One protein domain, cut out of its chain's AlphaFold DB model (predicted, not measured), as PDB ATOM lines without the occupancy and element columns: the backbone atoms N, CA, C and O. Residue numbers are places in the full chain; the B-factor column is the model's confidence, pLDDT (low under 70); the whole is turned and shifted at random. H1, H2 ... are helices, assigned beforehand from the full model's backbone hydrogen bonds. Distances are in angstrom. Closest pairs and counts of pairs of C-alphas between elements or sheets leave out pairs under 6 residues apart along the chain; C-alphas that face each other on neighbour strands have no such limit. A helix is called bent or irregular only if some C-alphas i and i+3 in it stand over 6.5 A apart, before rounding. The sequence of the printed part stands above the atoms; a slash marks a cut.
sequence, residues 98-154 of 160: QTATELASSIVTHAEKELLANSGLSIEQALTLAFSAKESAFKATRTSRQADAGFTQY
ATOM      1  N   GLN A  98     159.380 159.925 101.887       96.81
ATOM      2  CA  GLN A  98     160.288 159.895 103.031       96.81
ATOM      3  C   GLN A  98     161.528 160.764 102.777       96.81
ATOM      4  O   GLN A  98     161.805 161.676 103.553       96.81
ATOM      5  N   THR A  99     162.235 160.533 101.667       95.44
ATOM      6  CA  THR A  99     163.432 161.306 101.292       95.44
ATOM      7  C   THR A  99     163.122 162.795 101.140       95.44
ATOM      8  O   THR A  99     163.876 163.637 101.620       95.44
ATOM      9  N   ALA A 100     161.994 163.124 100.505       95.12
ATOM     10  CA  ALA A 100     161.539 164.497 100.340       95.12
ATOM     11  C   ALA A 100     161.345 165.181 101.703       95.12
ATOM     12  O   ALA A 100     161.829 166.290 101.910       95.12
ATOM     13  N   THR A 101     160.714 164.493 102.657       93.69
ATOM     14  CA  THR A 101     160.503 165.010 104.017       93.69
ATOM     15  C   THR A 101     161.821 165.217 104.764       93.69
ATOM     16  O   THR A 101     162.029 166.273 105.361       93.69
ATOM     17  N   GLU A 102     162.723 164.235 104.711       94.69
ATOM     18  CA  GLU A 102     164.014 164.262 105.413       94.69
ATOM     19  C   GLU A 102     164.944 165.371 104.899       94.69
ATOM     20  O   GLU A 102     165.651 166.000 105.687       94.69
ATOM     21  N   LEU A 103     164.936 165.638 103.588       92.38
ATOM     22  CA  LEU A 103     165.855 166.590 102.958       92.38
ATOM     23  C   LEU A 103     165.264 167.990 102.747       92.38
ATOM     24  O   LEU A 103     166.007 168.926 102.451       92.38
ATOM     25  N   ALA A 104     163.955 168.192 102.912       91.94
ATOM     26  CA  ALA A 104     163.323 169.467 102.561       91.94
ATOM     27  C   ALA A 104     163.972 170.689 103.233       91.94
ATOM     28  O   ALA A 104     164.120 171.732 102.604       91.94
ATOM     29  N   SER A 105     164.357 170.589 104.509       91.06
ATOM     30  CA  SER A 105     164.974 171.701 105.245       91.06
ATOM     31  C   SER A 105     166.440 171.961 104.887       91.06
ATOM     32  O   SER A 105     166.920 173.062 105.153       91.06
ATOM     33  N   SER A 106     167.152 170.991 104.300       90.75
ATOM     34  CA  SER A 106     168.552 171.156 103.883       90.75
ATOM     35  C   SER A 106     168.680 171.678 102.451       90.75
ATOM     36  O   SER A 106     169.678 172.319 102.121       90.75
ATOM     37  N   ILE A 107     167.664 171.436 101.619       91.00
ATOM     38  CA  ILE A 107     167.655 171.819 100.204       91.00
ATOM     39  C   ILE A 107     167.065 173.216 100.015       91.00
ATOM     40  O   ILE A 107     167.648 174.039  99.304       91.00
ATOM     41  N   VAL A 108     165.907 173.488 100.626       92.50
ATOM     42  CA  VAL A 108     165.134 174.710 100.374       92.50
ATOM     43  C   VAL A 108     164.872 175.521 101.642       92.50
ATOM     44  O   VAL A 108     164.533 175.008 102.710       92.50
ATOM     45  N   THR A 109     164.989 176.834 101.493       92.19
ATOM     46  CA  THR A 109     164.583 177.837 102.479       92.19
ATOM     47  C   THR A 109     163.059 177.918 102.592       92.19
ATOM     48  O   THR A 109     162.325 177.391 101.757       92.19
ATOM     49  N   HIS A 110     162.555 178.607 103.619       89.75
ATOM     50  CA  HIS A 110     161.112 178.807 103.780       89.75
ATOM     51  C   HIS A 110     160.477 179.532 102.579       89.75
ATOM     52  O   HIS A 110     159.451 179.083 102.085       89.75
ATOM     53  N   ALA A 111     161.133 180.572 102.054       90.62
ATOM     54  CA  ALA A 111     160.659 181.297 100.872       90.62
ATOM     55  C   ALA A 111     160.614 180.405  99.616       90.62
ATOM     56  O   ALA A 111     159.675 180.467  98.829       90.62
ATOM     57  N   GLU A 112     161.599 179.521  99.440       94.56
ATOM     58  CA  GLU A 112     161.601 178.565  98.327       94.56
ATOM     59  C   GLU A 112     160.496 177.509  98.473       94.56
ATOM     60  O   GLU A 112     159.921 177.097  97.471       94.56
ATOM     61  N   LYS A 113     160.138 177.098  99.698       92.19
ATOM     62  CA  LYS A 113     159.028 176.153  99.918       92.19
ATOM     63  C   LYS A 113     157.698 176.690  99.397       92.19
ATOM     64  O   LYS A 113     156.929 175.920  98.829       92.19
ATOM     65  N   GLU A 114     157.440 177.986  99.557       91.75
ATOM     66  CA  GLU A 114     156.236 178.620  99.010       91.75
ATOM     67  C   GLU A 114     156.236 178.603  97.477       91.75
ATOM     68  O   GLU A 114     155.211 178.307  96.865       91.75
ATOM     69  N   LEU A 115     157.387 178.846  96.839       93.44
ATOM     70  CA  LEU A 115     157.521 178.731  95.382       93.44
ATOM     71  C   LEU A 115     157.262 177.298  94.904       93.44
ATOM     72  O   LEU A 115     156.504 177.091  93.961       93.44
ATOM     73  N   LEU A 116     157.848 176.307  95.582       93.38
ATOM     74  CA  LEU A 116     157.661 174.893  95.258       93.38
ATOM     75  C   LEU A 116     156.193 174.474  95.399       93.38
ATOM     76  O   LEU A 116     155.673 173.791  94.518       93.38
ATOM     77  N   ALA A 117     155.509 174.917  96.458       92.06
ATOM     78  CA  ALA A 117     154.094 174.619  96.687       92.06
ATOM     79  C   ALA A 117     153.178 175.185  95.586       92.06
ATOM     80  O   ALA A 117     152.136 174.602  95.295       92.06
ATOM     81  N   ASN A 118     153.581 176.287  94.948       92.19
ATOM     82  CA  ASN A 118     152.830 176.938  93.873       92.19
ATOM     83  C   ASN A 118     153.237 176.479  92.458       92.19
ATOM     84  O   ASN A 118     152.699 176.993  91.482       92.19
ATOM     85  N   SER A 119     154.161 175.519  92.330       93.94
ATOM     86  CA  SER A 119     154.641 175.027  91.025       93.94
ATOM     87  C   SER A 119     153.631 174.147  90.277       93.94
ATOM     88  O   SER A 119     153.766 173.933  89.080       93.94
ATOM     89  N   GLY A 120     152.622 173.608  90.972       94.25
ATOM     90  CA  GLY A 120     151.682 172.631  90.407       94.25
ATOM     91  C   GLY A 120     152.222 171.193  90.344       94.25
ATOM     92  O   GLY A 120     151.506 170.295  89.905       94.25
ATOM     93  N   LEU A 121     153.451 170.962  90.810       95.38
ATOM     94  CA  LEU A 121     154.067 169.640  90.926       95.38
ATOM     95  C   LEU A 121     153.777 168.997  92.288       95.38
ATOM     96  O   LEU A 121     153.420 169.677  93.253       95.38
ATOM     97  N   SER A 122     153.984 167.679  92.395       95.44
ATOM     98  CA  SER A 122     154.021 167.033  93.711       95.44
ATOM     99  C   SER A 122     155.203 167.563  94.531       95.44
ATOM    100  O   SER A 122     156.209 168.010  93.974       95.44
ATOM    101  N   ILE A 123     155.115 167.495  95.861       94.00
ATOM    102  CA  ILE A 123     156.195 167.971  96.736       94.00
ATOM    103  C   ILE A 123     157.515 167.237  96.461       94.00
ATOM    104  O   ILE A 123     158.580 167.852  96.483       94.00
ATOM    105  N   GLU A 124     157.450 165.945  96.139       96.38
ATOM    106  CA  GLU A 124     158.599 165.122  95.772       96.38
ATOM    107  C   GLU A 124     159.235 165.608  94.473       96.38
ATOM    108  O   GLU A 124     160.439 165.840  94.433       96.38
ATOM    109  N   GLN A 125     158.431 165.821  93.429       96.81
ATOM    110  CA  GLN A 125     158.912 166.325  92.143       96.81
ATOM    111  C   GLN A 125     159.526 167.720  92.286       96.81
ATOM    112  O   GLN A 125     160.629 167.962  91.797       96.81
ATOM    113  N   ALA A 126     158.837 168.620  92.990       96.44
ATOM    114  CA  ALA A 126     159.280 169.991  93.189       96.44
ATOM    115  C   ALA A 126     160.605 170.051  93.969       96.44
ATOM    116  O   ALA A 126     161.523 170.779  93.585       96.44
ATOM    117  N   LEU A 127     160.745 169.241  95.027       96.12
ATOM    118  CA  LEU A 127     161.986 169.145  95.800       96.12
ATOM    119  C   LEU A 127     163.121 168.487  95.015       96.12
ATOM    120  O   LEU A 127     164.248 168.976  95.088       96.12
ATOM    121  N   THR A 128     162.849 167.426  94.251       96.75
ATOM    122  CA  THR A 128     163.859 166.801  93.385       96.75
ATOM    123  C   THR A 128     164.369 167.790  92.341       96.75
ATOM    124  O   THR A 128     165.580 167.907  92.158       96.75
ATOM    125  N   LEU A 129     163.483 168.554  91.697       96.50
ATOM    126  CA  LEU A 129     163.891 169.580  90.734       96.50
ATOM    127  C   LEU A 129     164.695 170.699  91.395       96.50
ATOM    128  O   LEU A 129     165.728 171.095  90.860       96.50
ATOM    129  N   ALA A 130     164.267 171.187  92.562       96.06
ATOM    130  CA  ALA A 130     165.004 172.211  93.297       96.06
ATOM    131  C   ALA A 130     166.410 171.730  93.686       96.06
ATOM    132  O   ALA A 130     167.385 172.457  93.498       96.06
ATOM    133  N   PHE A 131     166.526 170.496  94.182       95.62
ATOM    134  CA  PHE A 131     167.809 169.869  94.486       95.62
ATOM    135  C   PHE A 131     168.699 169.796  93.246       95.62
ATOM    136  O   PHE A 131     169.815 170.314  93.252       95.62
ATOM    137  N   SER A 132     168.167 169.233  92.161       96.56
ATOM    138  CA  SER A 132     168.916 169.018  90.927       96.56
ATOM    139  C   SER A 132     169.345 170.336  90.267       96.56
ATOM    140  O   SER A 132     170.469 170.474  89.774       96.56
ATOM    141  N   ALA A 133     168.503 171.371  90.340       96.00
ATOM    142  CA  ALA A 133     168.841 172.717  89.886       96.00
ATOM    143  C   ALA A 133     169.988 173.330  90.706       96.00
ATOM    144  O   ALA A 133     170.918 173.904  90.128       96.00
ATOM    145  N   LYS A 134     169.974 173.182  92.038       95.38
ATOM    146  CA  LYS A 134     171.058 173.685  92.894       95.38
ATOM    147  C   LYS A 134     172.361 172.905  92.700       95.38
ATOM    148  O   LYS A 134     173.414 173.531  92.604       95.38
ATOM    149  N   GLU A 135     172.305 171.582  92.550       94.81
ATOM    150  CA  GLU A 135     173.466 170.752  92.190       94.81
ATOM    151  C   GLU A 135     174.056 171.158  90.833       94.81
ATOM    152  O   GLU A 135     175.273 171.300  90.679       94.81
ATOM    153  N   SER A 136     173.199 171.418  89.844       96.19
ATOM    154  CA  SER A 136     173.623 171.923  88.536       96.19
ATOM    155  C   SER A 136     174.324 173.278  88.665       96.19
ATOM    156  O   SER A 136     175.419 173.462  88.132       96.19
ATOM    157  N   ALA A 137     173.761 174.218  89.429       94.81
ATOM    158  CA  ALA A 137     174.377 175.524  89.668       94.81
ATOM    159  C   ALA A 137     175.720 175.413  90.418       94.81
ATOM    160  O   ALA A 137     176.696 176.084  90.061       94.81
ATOM    161  N   PHE A 138     175.812 174.511  91.400       92.12
ATOM    162  CA  PHE A 138     177.057 174.206  92.101       92.12
ATOM    163  C   PHE A 138     178.131 173.691  91.140       92.12
ATOM    164  O   PHE A 138     179.243 174.224  91.113       92.12
ATOM    165  N   LYS A 139     177.799 172.718  90.285       93.31
ATOM    166  CA  LYS A 139     178.731 172.142  89.300       93.31
ATOM    167  C   LYS A 139     179.156 173.144  88.220       93.31
ATOM    168  O   LYS A 139     180.267 173.027  87.709       93.31
ATOM    169  N   ALA A 140     178.315 174.131  87.900       93.62
ATOM    170  CA  ALA A 140     178.655 175.224  86.985       93.62
ATOM    171  C   ALA A 140     179.591 176.273  87.616       93.62
ATOM    172  O   ALA A 140     180.242 177.041  86.905       93.62
ATOM    173  N   THR A 141     179.679 176.319  88.946       89.75
ATOM    174  CA  THR A 141     180.524 177.276  89.664       89.75
ATOM    175  C   THR A 141     181.986 176.834  89.656       89.75
ATOM    176  O   THR A 141     182.310 175.654  89.755       89.75
ATOM    177  N   ARG A 142     182.915 177.792  89.531       79.38
ATOM    178  CA  ARG A 142     184.356 177.493  89.536       79.38
ATOM    179  C   ARG A 142     184.755 176.784  90.830       79.38
ATOM    180  O   ARG A 142     184.415 177.256  91.911       79.38
ATOM    181  N   THR A 143     185.585 175.749  90.717       75.56
ATOM    182  CA  THR A 143     186.091 174.946  91.845       75.56
ATOM    183  C   THR A 143     186.641 175.783  93.002       75.56
ATOM    184  O   THR A 143     186.368 175.488  94.158       75.56
ATOM    185  N   SER A 144     187.347 176.882  92.723       73.56
ATOM    186  CA  SER A 144     187.886 177.760  93.773       73.56
ATOM    187  C   SER A 144     186.818 178.412  94.660       73.56
ATOM    188  O   SER A 144     187.150 178.919  95.721       73.56
ATOM    189  N   ARG A 145     185.556 178.442  94.219       74.31
ATOM    190  CA  ARG A 145     184.405 178.971  94.965       74.31
ATOM    191  C   ARG A 145     183.490 177.862  95.495       74.31
ATOM    192  O   ARG A 145     182.550 178.167  96.212       74.31
ATOM    193  N   GLN A 146     183.751 176.598  95.152       74.25
ATOM    194  CA  GLN A 146     182.941 175.457  95.591       74.25
ATOM    195  C   GLN A 146     183.238 175.041  97.037       74.25
ATOM    196  O   GLN A 146     182.357 174.498  97.690       74.25
ATOM    197  N   ALA A 147     184.442 175.317  97.555       66.38
ATOM    198  CA  ALA A 147     184.849 174.915  98.907       66.38
ATOM    199  C   ALA A 147     183.945 175.477 100.024       66.38
ATOM    200  O   ALA A 147     183.793 174.832 101.055       66.38
ATOM    201  N   ASP A 148     183.305 176.625  99.775       63.78
ATOM    202  CA  ASP A 148     182.426 177.317 100.726       63.78
ATOM    203  C   ASP A 148     180.948 177.311 100.286       63.78
ATOM    204  O   ASP A 148     180.100 177.936 100.927       63.78
ATOM    205  N   ALA A 149     180.620 176.642  99.174       62.22
ATOM    206  CA  ALA A 149     179.298 176.705  98.562       62.22
ATOM    207  C   ALA A 149     178.392 175.566  99.044       62.22
ATOM    208  O   ALA A 149     178.385 174.475  98.482       62.22
ATOM    209  N   GLY A 150     177.598 175.837 100.081       68.88
ATOM    210  CA  GLY A 150     176.440 175.011 100.431       68.88
ATOM    211  C   GLY A 150     175.224 175.306  99.542       68.88
ATOM    212  O   GLY A 150     175.178 176.324  98.851       68.88
ATOM    213  N   PHE A 151     174.190 174.460  99.617       68.75
ATOM    214  CA  PHE A 151     172.916 174.652  98.900       68.75
ATOM    215  C   PHE A 151     172.247 176.009  99.160       68.75
ATOM    216  O   PHE A 151     171.492 176.500  98.325       68.75
ATOM    217  N   THR A 152     172.537 176.643 100.295       70.88
ATOM    218  CA  THR A 152     172.016 177.965 100.665       70.88
ATOM    219  C   THR A 152     172.644 179.122  99.886       70.88
ATOM    220  O   THR A 152     172.124 180.231  99.944       70.88
ATOM    221  N   GLN A 153     173.733 178.892  99.140       83.88
ATOM    222  CA  GLN A 153     174.319 179.906  98.255       83.88
ATOM    223  C   GLN A 153     173.600 180.030  96.908       83.88
ATOM    224  O   GLN A 153     173.844 180.986  96.174       83.88
ATOM    225  N   TYR A 154     172.710 179.090  96.589       90.06
ATOM    226  CA  TYR A 154     171.898 179.110  95.379       90.06
ATOM    227  C   TYR A 154     170.428 179.225  95.766       90.06
ATOM    228  O   TYR A 154     169.942 178.478  96.618       90.06
TER     229      TYR A 154
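This is residues 98 to 154 of the 160 residues of a protein of Escherichia coli (UniProt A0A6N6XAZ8). One long helix, H3, makes the longest axis, and two shorter helices, H1 and H2, pack on the part of it nearer its first residue. Past its other end the short H4 turns the chain, and residues 147 to 154 fold back alongside H3. The printed part has 57 residues with four named helices, in the order H1, H2, H3, H4, and no named strand; the class is all helix. It is only just compact, close to loose, with a radius of gyration of the C-alphas of 12.0 A, and elongated, spanning 36 by 19 by 19 A.

Start from H3, residues 123 to 140. H1, residues 98 to 107, touches residues 123 to 131 of H3 alone; look at the closest C-alphas, those of Ala 100 and Glu 124, 5.5 A apart. The two run the same way at a steep tilt of 44 degrees. H2, residues 110 to 117, touches residues 123 to 127 of H3 alone, with the C-alphas of Leu 116 and Ala 126 closest at 5.6 A. These two run opposite ways at a steep tilt of 60 degrees. H1 and H2 are only just apart, at 8.4 A. H4, residues 143 to 146, is close to H3 but not clearly touching, with the C-alphas of Phe 138 and Gln 146 closest at 7.0 A; it is apart from H1 and H2. Every O i to N i+4 pair is within hydrogen-bond range in H2 and H3, against 4 of 6 in H1; H4 is too short for such a pair.

Find C-alpha 123 at (156.195, 167.971, 96.736); from there H3 runs 25.5 A to C-alpha 140 at (178.655, 175.224, 86.985). H1 begins at C-alpha 98, (160.288, 159.895, 103.031), and measures 14.3 A; it is irregular, with C-alphas 102 and 105 7.5 A apart. H2 measures 10.8 A and H4 4.9 A.

The C-alphas farthest apart are those of Gly 120 and Ser 144, at 36.7 A. The printed part has no cut, and the three links between helices are tight. The mean pLDDT of the printed part is 89.2; look for values under 70 at residues 147 to 151.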